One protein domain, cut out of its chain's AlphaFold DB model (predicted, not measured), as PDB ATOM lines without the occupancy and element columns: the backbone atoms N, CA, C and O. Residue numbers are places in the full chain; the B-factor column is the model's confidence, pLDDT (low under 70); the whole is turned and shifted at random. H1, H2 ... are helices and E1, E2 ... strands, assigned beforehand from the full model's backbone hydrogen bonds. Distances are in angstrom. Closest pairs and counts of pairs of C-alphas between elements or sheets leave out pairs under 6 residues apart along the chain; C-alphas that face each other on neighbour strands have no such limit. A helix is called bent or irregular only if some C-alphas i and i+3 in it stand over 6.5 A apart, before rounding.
ATOM      1  N   SER A 205      51.850  11.402  12.888       92.00
ATOM      2  CA  SER A 205      51.112  10.835  14.032       92.00
ATOM      3  C   SER A 205      49.970  11.723  14.557       92.00
ATOM      4  O   SER A 205      49.111  11.254  15.312       92.00
ATOM      5  N   LEU A 206      49.947  12.998  14.155       94.50
ATOM      6  CA  LEU A 206      48.963  14.017  14.530       94.50
ATOM      7  C   LEU A 206      47.945  14.295  13.417       94.50
ATOM      8  O   LEU A 206      47.067  15.150  13.589       94.50
ATOM      9  N   THR A 207      48.049  13.596  12.290       94.06
ATOM     10  CA  THR A 207      47.178  13.766  11.128       94.06
ATOM     11  C   THR A 207      46.531  12.453  10.709       94.06
ATOM     12  O   THR A 207      46.974  11.377  11.097       94.06
ATOM     13  N   VAL A 208      45.469  12.552   9.921       92.94
ATOM     14  CA  VAL A 208      44.836  11.443   9.206       92.94
ATOM     15  C   VAL A 208      44.729  11.826   7.734       92.94
ATOM     16  O   VAL A 208      44.499  12.995   7.426       92.94
ATOM     17  N   TYR A 209      44.938  10.870   6.837       91.12
ATOM     18  CA  TYR A 209      44.792  11.105   5.402       91.12
ATOM     19  C   TYR A 209      43.313  11.134   5.017       91.12
ATOM     20  O   TYR A 209      42.515  10.363   5.555       91.12
ATOM     21  N   GLY A 210      42.956  12.048   4.120       89.56
ATOM     22  CA  GLY A 210      41.698  11.993   3.389       89.56
ATOM     23  C   GLY A 210      41.771  10.971   2.258       89.56
ATOM     24  O   GLY A 210      42.848  10.491   1.906       89.56
ATOM     25  N   THR A 211      40.608  10.629   1.720       86.81
ATOM     26  CA  THR A 211      40.450   9.590   0.694       86.81
ATOM     27  C   THR A 211      40.432  10.139  -0.725       86.81
ATOM     28  O   THR A 211      40.723   9.397  -1.654       86.81
ATOM     29  N   GLU A 212      40.097  11.416  -0.893       91.81
ATOM     30  CA  GLU A 212      39.885  12.034  -2.201       91.81
ATOM     31  C   GLU A 212      40.771  13.268  -2.368       91.81
ATOM     32  O   GLU A 212      40.971  13.996  -1.393       91.81
ATOM     33  N   PRO A 213      41.293  13.535  -3.577       92.62
ATOM     34  CA  PRO A 213      42.017  14.765  -3.865       92.62
ATOM     35  C   PRO A 213      41.165  16.004  -3.592       92.62
ATOM     36  O   PRO A 213      39.960  16.002  -3.839       92.62
ATOM     37  N   MET A 214      41.787  17.085  -3.117       95.06
ATOM     38  CA  MET A 214      41.047  18.299  -2.769       95.06
ATOM     39  C   MET A 214      41.574  19.565  -3.447       95.06
ATOM     40  O   MET A 214      42.768  19.861  -3.335       95.06
ATOM     41  N   PRO A 215      40.688  20.381  -4.050       96.25
ATOM     42  CA  PRO A 215      41.054  21.669  -4.618       96.25
ATOM     43  C   PRO A 215      41.634  22.645  -3.603       96.25
ATOM     44  O   PRO A 215      41.154  22.753  -2.469       96.25
ATOM     45  N   ARG A 216      42.642  23.415  -4.025       95.38
ATOM     46  CA  ARG A 216      43.337  24.373  -3.157       95.38
ATOM     47  C   ARG A 216      43.398  25.784  -3.723       95.38
ATOM     48  O   ARG A 216      43.379  26.016  -4.930       95.38
ATOM     49  N   LYS A 217      43.562  26.740  -2.810       95.12
ATOM     50  CA  LYS A 217      43.894  28.137  -3.100       95.12
ATOM     51  C   LYS A 217      44.961  28.684  -2.171       95.12
ATOM     52  O   LYS A 217      45.189  28.201  -1.058       95.12
ATOM     53  N   CYS A 218      45.602  29.753  -2.623       93.44
ATOM     54  CA  CYS A 218      46.489  30.543  -1.791       93.44
ATOM     55  C   CYS A 218      45.677  31.308  -0.738       93.44
ATOM     56  O   CYS A 218      44.809  32.111  -1.064       93.44
ATOM     57  N   SER A 219      46.002  31.143   0.541       93.06
ATOM     58  CA  SER A 219      45.367  31.903   1.637       93.06
ATOM     59  C   SER A 219      45.548  33.426   1.555       93.06
ATOM     60  O   SER A 219      44.844  34.148   2.254       93.06
ATOM     61  N   ARG A 220      46.482  33.921   0.731       90.12
ATOM     62  CA  ARG A 220      46.788  35.352   0.587       90.12
ATOM     63  C   ARG A 220      46.064  35.991  -0.585       90.12
ATOM     64  O   ARG A 220      45.140  36.762  -0.383       90.12
ATOM     65  N   CYS A 221      46.487  35.661  -1.803       90.44
ATOM     66  CA  CYS A 221      45.935  36.241  -3.026       90.44
ATOM     67  C   CYS A 221      44.722  35.473  -3.560       90.44
ATOM     68  O   CYS A 221      44.167  35.871  -4.574       90.44
ATOM     69  N   ARG A 222      44.328  34.364  -2.916       91.81
ATOM     70  CA  ARG A 222      43.211  33.501  -3.340       91.81
ATOM     71  C   ARG A 222      43.376  32.877  -4.730       91.81
ATOM     72  O   ARG A 222      42.436  32.251  -5.208       91.81
ATOM     73  N   SER A 223      44.563  32.964  -5.334       89.69
ATOM     74  CA  SER A 223      44.857  32.290  -6.597       89.69
ATOM     75  C   SER A 223      44.691  30.778  -6.468       89.69
ATOM     76  O   SER A 223      44.910  30.195  -5.395       89.69
ATOM     77  N   ARG A 224      44.308  30.155  -7.582       91.06
ATOM     78  CA  ARG A 224      44.221  28.703  -7.723       91.06
ATOM     79  C   ARG A 224      45.596  28.076  -7.525       91.06
ATOM     80  O   ARG A 224      46.614  28.659  -7.898       91.06
ATOM     81  N   LEU A 225      45.609  26.906  -6.903       92.06
ATOM     82  CA  LEU A 225      46.786  26.055  -6.764       92.06
ATOM     83  C   LEU A 225      46.438  24.667  -7.286       92.06
ATOM     84  O   LEU A 225      45.262  24.336  -7.420       92.06
ATOM     85  N   LEU A 226      47.465  23.847  -7.498       92.81
ATOM     86  CA  LEU A 226      47.265  22.422  -7.735       92.81
ATOM     87  C   LEU A 226      46.494  21.795  -6.582       92.81
ATOM     88  O   LEU A 226      46.714  22.150  -5.415       92.81
ATOM     89  N   ASP A 227      45.684  20.803  -6.898       93.75
ATOM     90  CA  ASP A 227      44.945  20.030  -5.916       93.75
ATOM     91  C   ASP A 227      45.903  19.306  -4.961       93.75
ATOM     92  O   ASP A 227      47.080  19.071  -5.258       93.75
ATOM     93  N   ASP A 228      45.434  19.025  -3.747       92.31
ATOM     94  CA  ASP A 228      46.143  18.143  -2.829       92.31
ATOM     95  C   ASP A 228      45.772  16.696  -3.154       92.31
ATOM     96  O   ASP A 228      44.639  16.315  -2.867       92.31
ATOM     97  N   PRO A 229      46.676  15.880  -3.724       89.50
ATOM     98  CA  PRO A 229      46.387  14.468  -3.967       89.50
ATOM     99  C   PRO A 229      46.339  13.652  -2.670       89.50
ATOM    100  O   PRO A 229      45.802  12.551  -2.660       89.50
ATOM    101  N   PHE A 230      46.913  14.172  -1.579       89.81
ATOM    102  CA  PHE A 230      47.019  13.477  -0.299       89.81
ATOM    103  C   PHE A 230      46.611  14.424   0.836       89.81
ATOM    104  O   PHE A 230      47.441  14.756   1.698       89.81
ATOM    105  N   PRO A 231      45.350  14.896   0.854       92.50
ATOM    106  CA  PRO A 231      44.912  15.833   1.870       92.50
ATOM    107  C   PRO A 231      45.074  15.210   3.250       92.50
ATOM    108  O   PRO A 231      44.829  14.024   3.476       92.50
ATOM    109  N   ARG A 232      45.498  16.036   4.199       94.12
ATOM    110  CA  ARG A 232      45.651  15.631   5.592       94.12
ATOM    111  C   ARG A 232      44.713  16.441   6.451       94.12
ATOM    112  O   ARG A 232      44.627  17.659   6.323       94.12
ATOM    113  N   PHE A 233      44.081  15.763   7.387       95.25
ATOM    114  CA  PHE A 233      43.224  16.353   8.393       95.25
ATOM    115  C   PHE A 233      43.831  16.142   9.767       95.25
ATOM    116  O   PHE A 233      44.617  15.224  10.009       95.25
ATOM    117  N   LYS A 234      43.499  17.025  10.695       95.00
ATOM    118  CA  LYS A 234      43.995  16.938  12.062       95.00
ATOM    119  C   LYS A 234      43.368  15.726  12.761       95.00
ATOM    120  O   LYS A 234      42.152  15.593  12.814       95.00
ATOM    121  N   LYS A 235      44.182  14.867  13.383       93.44
ATOM    122  CA  LYS A 235      43.705  13.621  14.020       93.44
ATOM    123  C   LYS A 235      42.652  13.859  15.112       93.44
ATOM    124  O   LYS A 235      41.698  13.099  15.220       93.44
ATOM    125  N   MET A 236      42.817  14.934  15.886       88.12
ATOM    126  CA  MET A 236      41.906  15.327  16.974       88.12
ATOM    127  C   MET A 236      40.693  16.157  16.509       88.12
ATOM    128  O   MET A 236      39.877  16.548  17.336       88.12
ATOM    129  N   ASP A 237      40.616  16.513  15.225       90.00
ATOM    130  CA  ASP A 237      39.561  17.348  14.638       90.00
ATOM    131  C   ASP A 237      39.518  17.062  13.129       90.00
ATOM    132  O   ASP A 237      40.106  17.799  12.337       90.00
ATOM    133  N   LYS A 238      38.911  15.928  12.751       91.38
ATOM    134  CA  LYS A 238      38.984  15.383  11.382       91.38
ATOM    135  C   LYS A 238      38.312  16.269  10.326       91.38
ATOM    136  O   LYS A 238      38.605  16.113   9.153       91.38
ATOM    137  N   GLU A 239      37.473  17.216  10.736       90.69
ATOM    138  CA  GLU A 239      36.883  18.242   9.859       90.69
ATOM    139  C   GLU A 239      37.886  19.341   9.484       90.69
ATOM    140  O   GLU A 239      37.619  20.162   8.611       90.69
ATOM    141  N   ARG A 240      39.036  19.403  10.168       93.88
ATOM    142  CA  ARG A 240      39.990  20.491  10.008       93.88
ATOM    143  C   ARG A 240      41.170  20.081   9.141       93.88
ATOM    144  O   ARG A 240      42.054  19.337   9.581       93.88
ATOM    145  N   TYR A 241      41.216  20.640   7.940       96.56
ATOM    146  CA  TYR A 241      42.289  20.424   6.977       96.56
ATOM    147  C   TYR A 241      43.632  20.987   7.467       96.56
ATOM    148  O   TYR A 241      43.700  22.038   8.111       96.56
ATOM    149  N   VAL A 242      44.728  20.297   7.170       96.06
ATOM    150  CA  VAL A 242      46.088  20.694   7.545       96.06
ATOM    151  C   VAL A 242      46.753  21.386   6.364       96.06
ATOM    152  O   VAL A 242      47.224  20.749   5.428       96.06
ATOM    153  N   ALA A 243      46.825  22.711   6.436       95.19
ATOM    154  CA  ALA A 243      47.331  23.538   5.355       95.19
ATOM    155  C   ALA A 243      48.843  23.387   5.147       95.19
ATOM    156  O   ALA A 243      49.620  23.339   6.108       95.19
ATOM    157  N   HIS A 244      49.261  23.397   3.880       90.44
ATOM    158  CA  HIS A 244      50.673  23.338   3.501       90.44
ATOM    159  C   HIS A 244      51.297  24.727   3.533       90.44
ATOM    160  O   HIS A 244      50.684  25.709   3.118       90.44
ATOM    161  N   VAL A 245      52.533  24.817   4.013       89.12
ATOM    162  CA  VAL A 245      53.257  26.090   4.090       89.12
ATOM    163  C   VAL A 245      53.832  26.450   2.723       89.12
ATOM    164  O   VAL A 245      54.653  25.719   2.173       89.12
ATOM    165  N   LEU A 246      53.470  27.628   2.226       87.19
ATOM    166  CA  LEU A 246      54.011  28.220   1.007       87.19
ATOM    167  C   LEU A 246      55.170  29.151   1.376       87.19
ATOM    168  O   LEU A 246      54.987  30.357   1.548       87.19
ATOM    169  N   LYS A 247      56.373  28.580   1.549       76.38
ATOM    170  CA  LYS A 247      57.564  29.313   2.029       76.38
ATOM    171  C   LYS A 247      57.947  30.514   1.154       76.38
ATOM    172  O   LYS A 247      58.491  31.473   1.680       76.38
ATOM    173  N   ARG A 248      57.679  30.451  -0.153       74.44
ATOM    174  CA  ARG A 248      57.969  31.517  -1.131       74.44
ATOM    175  C   ARG A 248      56.689  32.106  -1.740       74.44
ATOM    176  O   ARG A 248      56.704  32.628  -2.846       74.44
ATOM    177  N   GLY A 249      55.561  31.968  -1.042       80.81
ATOM    178  CA  GLY A 249      54.252  32.272  -1.611       80.81
ATOM    179  C   GLY A 249      53.819  31.244  -2.659       80.81
ATOM    180  O   GLY A 249      54.379  30.155  -2.752       80.81
ATOM    181  N   CYS A 250      52.769  31.581  -3.403       84.25
ATOM    182  CA  CYS A 250      52.145  30.695  -4.389       84.25
ATOM    183  C   CYS A 250      52.659  30.871  -5.828       84.25
ATOM    184  O   CYS A 250      52.074  30.310  -6.746       84.25
ATOM    185  N   GLY A 251      53.693  31.689  -6.041       77.94
ATOM    186  CA  GLY A 251      54.210  32.010  -7.373       77.94
ATOM    187  C   GLY A 251      53.595  33.257  -8.018       77.94
ATOM    188  O   GLY A 251      54.298  33.904  -8.781       77.94
ATOM    189  N   SER A 252      52.366  33.669  -7.661       80.56
ATOM    190  CA  SER A 252      51.758  34.906  -8.195       80.56
ATOM    191  C   SER A 252      52.540  36.158  -7.784       80.56
ATOM    192  O   SER A 252      52.913  36.257  -6.610       80.56
ATOM    193  N   ASP A 253      52.632  37.156  -8.659       79.44
ATOM    194  CA  ASP A 253      53.351  38.421  -8.418       79.44
ATOM    195  C   ASP A 253      52.908  39.117  -7.122       79.44
ATOM    196  O   ASP A 253      53.729  39.508  -6.289       79.44
ATOM    197  N   ILE A 254      51.595  39.125  -6.860       79.69
ATOM    198  CA  ILE A 254      50.983  39.673  -5.634       79.69
ATOM    199  C   ILE A 254      51.554  39.017  -4.362       79.69
ATOM    200  O   ILE A 254      51.711  39.655  -3.317       79.69
ATOM    201  N   CYS A 255      51.849  37.716  -4.420       80.19
ATOM    202  CA  CYS A 255      52.414  36.976  -3.294       80.19
ATOM    203  C   CYS A 255      53.932  37.092  -3.201       80.19
ATOM    204  O   CYS A 255      54.440  36.978  -2.088       80.19
ATOM    205  N   GLN A 256      54.639  37.299  -4.315       73.75
ATOM    206  CA  GLN A 256      56.093  37.471  -4.306       73.75
ATOM    207  C   GLN A 256      56.499  38.801  -3.662       73.75
ATOM    208  O   GLN A 256      57.467  38.841  -2.909       73.75
ATOM    209  N   ALA A 257      55.700  39.855  -3.855       72.00
ATOM    210  CA  ALA A 257      55.919  41.152  -3.214       72.00
ATOM    211  C   ALA A 257      55.727  41.134  -1.679       72.00
ATOM    212  O   ALA A 257      56.217  42.010  -0.971       72.00
ATOM    213  N   ASN A 258      55.017  40.137  -1.135       67.00
ATOM    214  CA  ASN A 258      54.629  40.085   0.275       67.00
ATOM    215  C   ASN A 258      55.485  39.084   1.078       67.00
ATOM    216  O   ASN A 258      55.265  37.876   1.019       67.00
ATOM    217  N   GLN A 259      56.386  39.577   1.936       68.00
ATOM    218  CA  GLN A 259      57.405  38.768   2.641       68.00
ATOM    219  C   GLN A 259      56.905  37.768   3.706       68.00
ATOM    220  O   GLN A 259      57.692  36.985   4.232       68.00
ATOM    221  N   GLY A 260      55.626  37.766   4.095       74.12
ATOM    222  CA  GLY A 260      55.191  36.836   5.152       74.12
ATOM    223  C   GLY A 260      55.008  35.373   4.680       74.12
ATOM    224  O   GLY A 260      55.078  35.056   3.495       74.12
ATOM    225  N   LEU A 261      54.604  34.494   5.603       82.19
ATOM    226  CA  LEU A 261      54.221  33.110   5.290       82.19
ATOM    227  C   LEU A 261      52.840  33.016   4.618       82.19
ATOM    228  O   LEU A 261      51.851  33.567   5.118       82.19
ATOM    229  N   GLY A 262      52.766  32.297   3.495       88.88
ATOM    230  CA  GLY A 262      51.516  31.874   2.862       88.88
ATOM    231  C   GLY A 262      51.169  30.425   3.201       88.88
ATOM    232  O   GLY A 262      52.030  29.641   3.602       88.88
ATOM    233  N   PHE A 263      49.907  30.062   3.007       93.56
ATOM    234  CA  PHE A 263      49.418  28.691   3.164       93.56
ATOM    235  C   PHE A 263      48.571  28.273   1.965       93.56
ATOM    236  O   PHE A 263      47.770  29.082   1.485       93.56
ATOM    237  N   ALA A 264      48.724  27.026   1.521       93.94
ATOM    238  CA  ALA A 264      47.803  26.380   0.596       93.94
ATOM    239  C   ALA A 264      46.649  25.792   1.411       93.94
ATOM    240  O   ALA A 264      46.839  24.847   2.184       93.94
ATOM    241  N   ILE A 265      45.482  26.408   1.271       95.94
ATOM    242  CA  ILE A 265      44.243  26.057   1.970       95.94
ATOM    243  C   ILE A 265      43.252  25.479   0.966       95.94
ATOM    244  O   ILE A 265      43.483  25.579  -0.237       95.94
ATOM    245  N   LEU A 266      42.168  24.877   1.443       96.56
ATOM    246  CA  LEU A 266      41.133  24.349   0.562       96.56
ATOM    247  C   LEU A 266      40.413  25.467  -0.194       96.56
ATOM    248  O   LEU A 266      40.349  26.609   0.270       96.56
ATOM    249  N   TRP A 267      39.934  25.137  -1.393       94.94
ATOM    250  CA  TRP A 267      39.161  26.061  -2.219       94.94
ATOM    251  C   TRP A 267      37.832  26.436  -1.560       94.94
ATOM    252  O   TRP A 267      37.443  27.603  -1.590       94.94
ATOM    253  N   ASP A 268      37.184  25.462  -0.931       93.38
ATOM    254  CA  ASP A 268      35.975  25.648  -0.139       93.38
ATOM    255  C   ASP A 268      36.297  26.365   1.187       93.38
ATOM    256  O   ASP A 268      37.116  25.890   1.980       93.38
ATOM    257  N   ASP A 269      35.683  27.533   1.408       90.69
ATOM    258  CA  ASP A 269      35.867  28.323   2.633       90.69
ATOM    259  C   ASP A 269      35.054  27.775   3.824       90.69
ATOM    260  O   ASP A 269      35.329  28.164   4.963       90.69
ATOM    261  N   GLU A 270      34.097  26.864   3.602       90.94
ATOM    262  CA  GLU A 270      33.354  26.199   4.682       90.94
ATOM    263  C   GLU A 270      34.253  25.242   5.474       90.94
ATOM    264  O   GLU A 270      34.090  25.055   6.688       90.94
ATOM    265  N   ILE A 271      35.266  24.681   4.809       90.69
ATOM    266  CA  ILE A 271      36.192  23.745   5.432       90.69
ATOM    267  C   ILE A 271      37.266  24.509   6.201       90.69
ATOM    268  O   ILE A 271      38.195  25.125   5.668       90.69
ATOM    269  N   VAL A 272      37.170  24.420   7.524       92.69
ATOM    270  CA  VAL A 272      38.127  25.044   8.435       92.69
ATOM    271  C   VAL A 272      39.497  24.383   8.284       92.69
ATOM    272  O   VAL A 272      39.619  23.167   8.165       92.69
ATOM    273  N   TRP A 273      40.566  25.170   8.388       95.00
ATOM    274  CA  TRP A 273      41.932  24.656   8.318       95.00
ATOM    275  C   TRP A 273      42.767  24.980   9.569       95.00
ATOM    276  O   TRP A 273      42.402  25.774  10.445       95.00
ATOM    277  N   ALA A 274      43.902  24.296   9.695       94.38
ATOM    278  CA  ALA A 274      44.942  24.508  10.694       94.38
ATOM    279  C   ALA A 274      46.315  24.548  10.024       94.38
ATOM    280  O   ALA A 274      46.559  23.886   9.021       94.38
ATOM    281  N   GLN A 275      47.249  25.284  10.623       93.75
ATOM    282  CA  GLN A 275      48.648  25.228  10.207       93.75
ATOM    283  C   GLN A 275      49.253  23.861  10.555       93.75
ATOM    284  O   GLN A 275      48.975  23.305  11.622       93.75
ATOM    285  N   SER A 276      50.176  23.392   9.718       90.88
ATOM    286  CA  SER A 276      50.953  22.158   9.887       90.88
ATOM    287  C   SER A 276      52.014  22.229  11.007       90.88
ATOM    288  O   SER A 276      53.159  21.817  10.828       90.88
ATOM    289  N   LYS A 277      51.673  22.794  12.175       91.56
ATOM    290  CA  LYS A 277      52.555  22.885  13.352       91.56
ATOM    291  C   LYS A 277      52.088  21.912  14.425       91.56
ATOM    292  O   LYS A 277      50.942  21.997  14.861       91.56
ATOM    293  N   ALA A 278      52.990  21.082  14.951       91.00
ATOM    294  CA  ALA A 278      52.666  20.089  15.983       91.00
ATOM    295  C   ALA A 278      51.907  20.686  17.187       91.00
ATOM    296  O   ALA A 278      50.897  20.135  17.618       91.00
ATOM    297  N   LYS A 279      52.317  21.868  17.677       91.44
ATOM    298  CA  LYS A 279      51.629  22.581  18.774       91.44
ATOM    299  C   LYS A 279      50.166  22.922  18.457       91.44
ATOM    300  O   LYS A 279      49.359  22.984  19.374       91.44
ATOM    301  N   ILE A 280      49.828  23.178  17.194       89.50
ATOM    302  CA  ILE A 280      48.458  23.483  16.754       89.50
ATOM    303  C   ILE A 280      47.671  22.185  16.556       89.50
ATOM    304  O   ILE A 280      46.533  22.088  17.009       89.50
ATOM    305  N   LEU A 281      48.290  21.174  15.942       92.50
ATOM    306  CA  LEU A 281      47.652  19.887  15.657       92.50
ATOM    307  C   LEU A 281      47.351  19.067  16.921       92.50
ATOM    308  O   LEU A 281      46.343  18.370  16.959       92.50
ATOM    309  N   ARG A 282      48.159  19.205  17.981       90.50
ATOM    310  CA  ARG A 282      47.909  18.580  19.294       90.50
ATOM    311  C   ARG A 282      46.746  19.197  20.067       90.50
ATOM    312  O   ARG A 282      46.254  18.575  21.000       90.50
ATOM    313  N   ARG A 283      46.320  20.423  19.737       84.12
ATOM    314  CA  ARG A 283      45.202  21.055  20.454       84.12
ATOM    315  C   ARG A 283      43.926  20.252  20.188       84.12
ATOM    316  O   ARG A 283      43.699  19.904  19.034       84.12
TER     317      ARG A 283
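This is residues 205 to 283 of the 399 residues of an uncharacterized protein of Stachybotrys chlorohalonata (strain IBT 40285) (UniProt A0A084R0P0). A single strongly twisted, branched sheet is built along one long, bent strand, E5: E4 and then E1 pair beside its first part, E6, E2 and E3 follow one another outward beside its later part, and E7 pairs on its other side. Two very short helices only graze the sheet at far-apart places, H1 just past the end of E5 and H2 near E7 and E4. The printed part has 79 residues, with seven named strands and two named helices; along the chain H1 comes between E5 and E6, and H2 comes after E7; the class is mostly strand, and the neighbour pairs of the sheet are antiparallel but for E5 and E7, which are parallel. The whole is compact, with a radius of gyration of the C-alphas of 12.4 A and spans of 36 by 26 by 19 A.

E1 is residues 207 to 209, with C-alpha 207 at (47.178, 13.766, 11.128). E2 is residues 214 to 218, 13.4 A long, and E3 is residues 224 to 228, 11.8 A long. E4 is residues 232 to 234. E5, residues 237 to 250, is the longest strand, 26.4 A from C-alpha 237 at (39.561, 17.348, 14.638) to C-alpha 250, and it bends by 100 degrees at residue 247. H1 is residues 253 to 256, and E6 is residues 262 to 266, 13.0 A long. E7 is residues 273 to 275, and H2 is residues 278 to 281, ending at C-alpha 281 at (47.652, 19.887, 15.657).

In the branched sheet the edge strands are E1, E3 and E7. E1 and E4 are antiparallel at 143 degrees, with N 208 and O 233 2.8 A apart, within hydrogen-bond range. E4 and E5 form an antiparallel hairpin, with N 242 and O 232 at 2.8 A. The pairing of E5 is staggered: with E4 over residues 237 to 241, with E7 over 241 to 243 and with E6 over 244 to 246. E4 and E6 lie on one side of E5 and E7 on the other side. E7 is parallel to E5 at 56 degrees, with N 274 and O 241 at 2.8 A. E6 is antiparallel to E5, with N 246 and O 262 at 2.8 A, and to E2, with N 217 and O 265 at 2.8 A. E2 and E3 form an antiparallel hairpin, with N 228 and O 214 at 2.8 A. H1 only grazes the sheet with residues 255 to 256; the closest C-alphas of E5 and H1, those of Gly 249 and Cys 255, are 5.3 A apart. H2 only grazes it with residues 278 to 281; the closest C-alphas of E4 and H2, those of Lys 234 and Leu 281, are 5.9 A apart. H1 and H2 are apart. Both helices are too short for an O i to N i+4 pair, and each has its one O i to N i+3 pair within range.

The two C-alphas farthest apart, those of Met 236 and Asp 253, are 36.2 A apart. The printed part has no cut and no long link; the link from E6 to E7 is short and the others are tight. The mean pLDDT of the printed part is 89.3, and residues 258 to 259 are under 70.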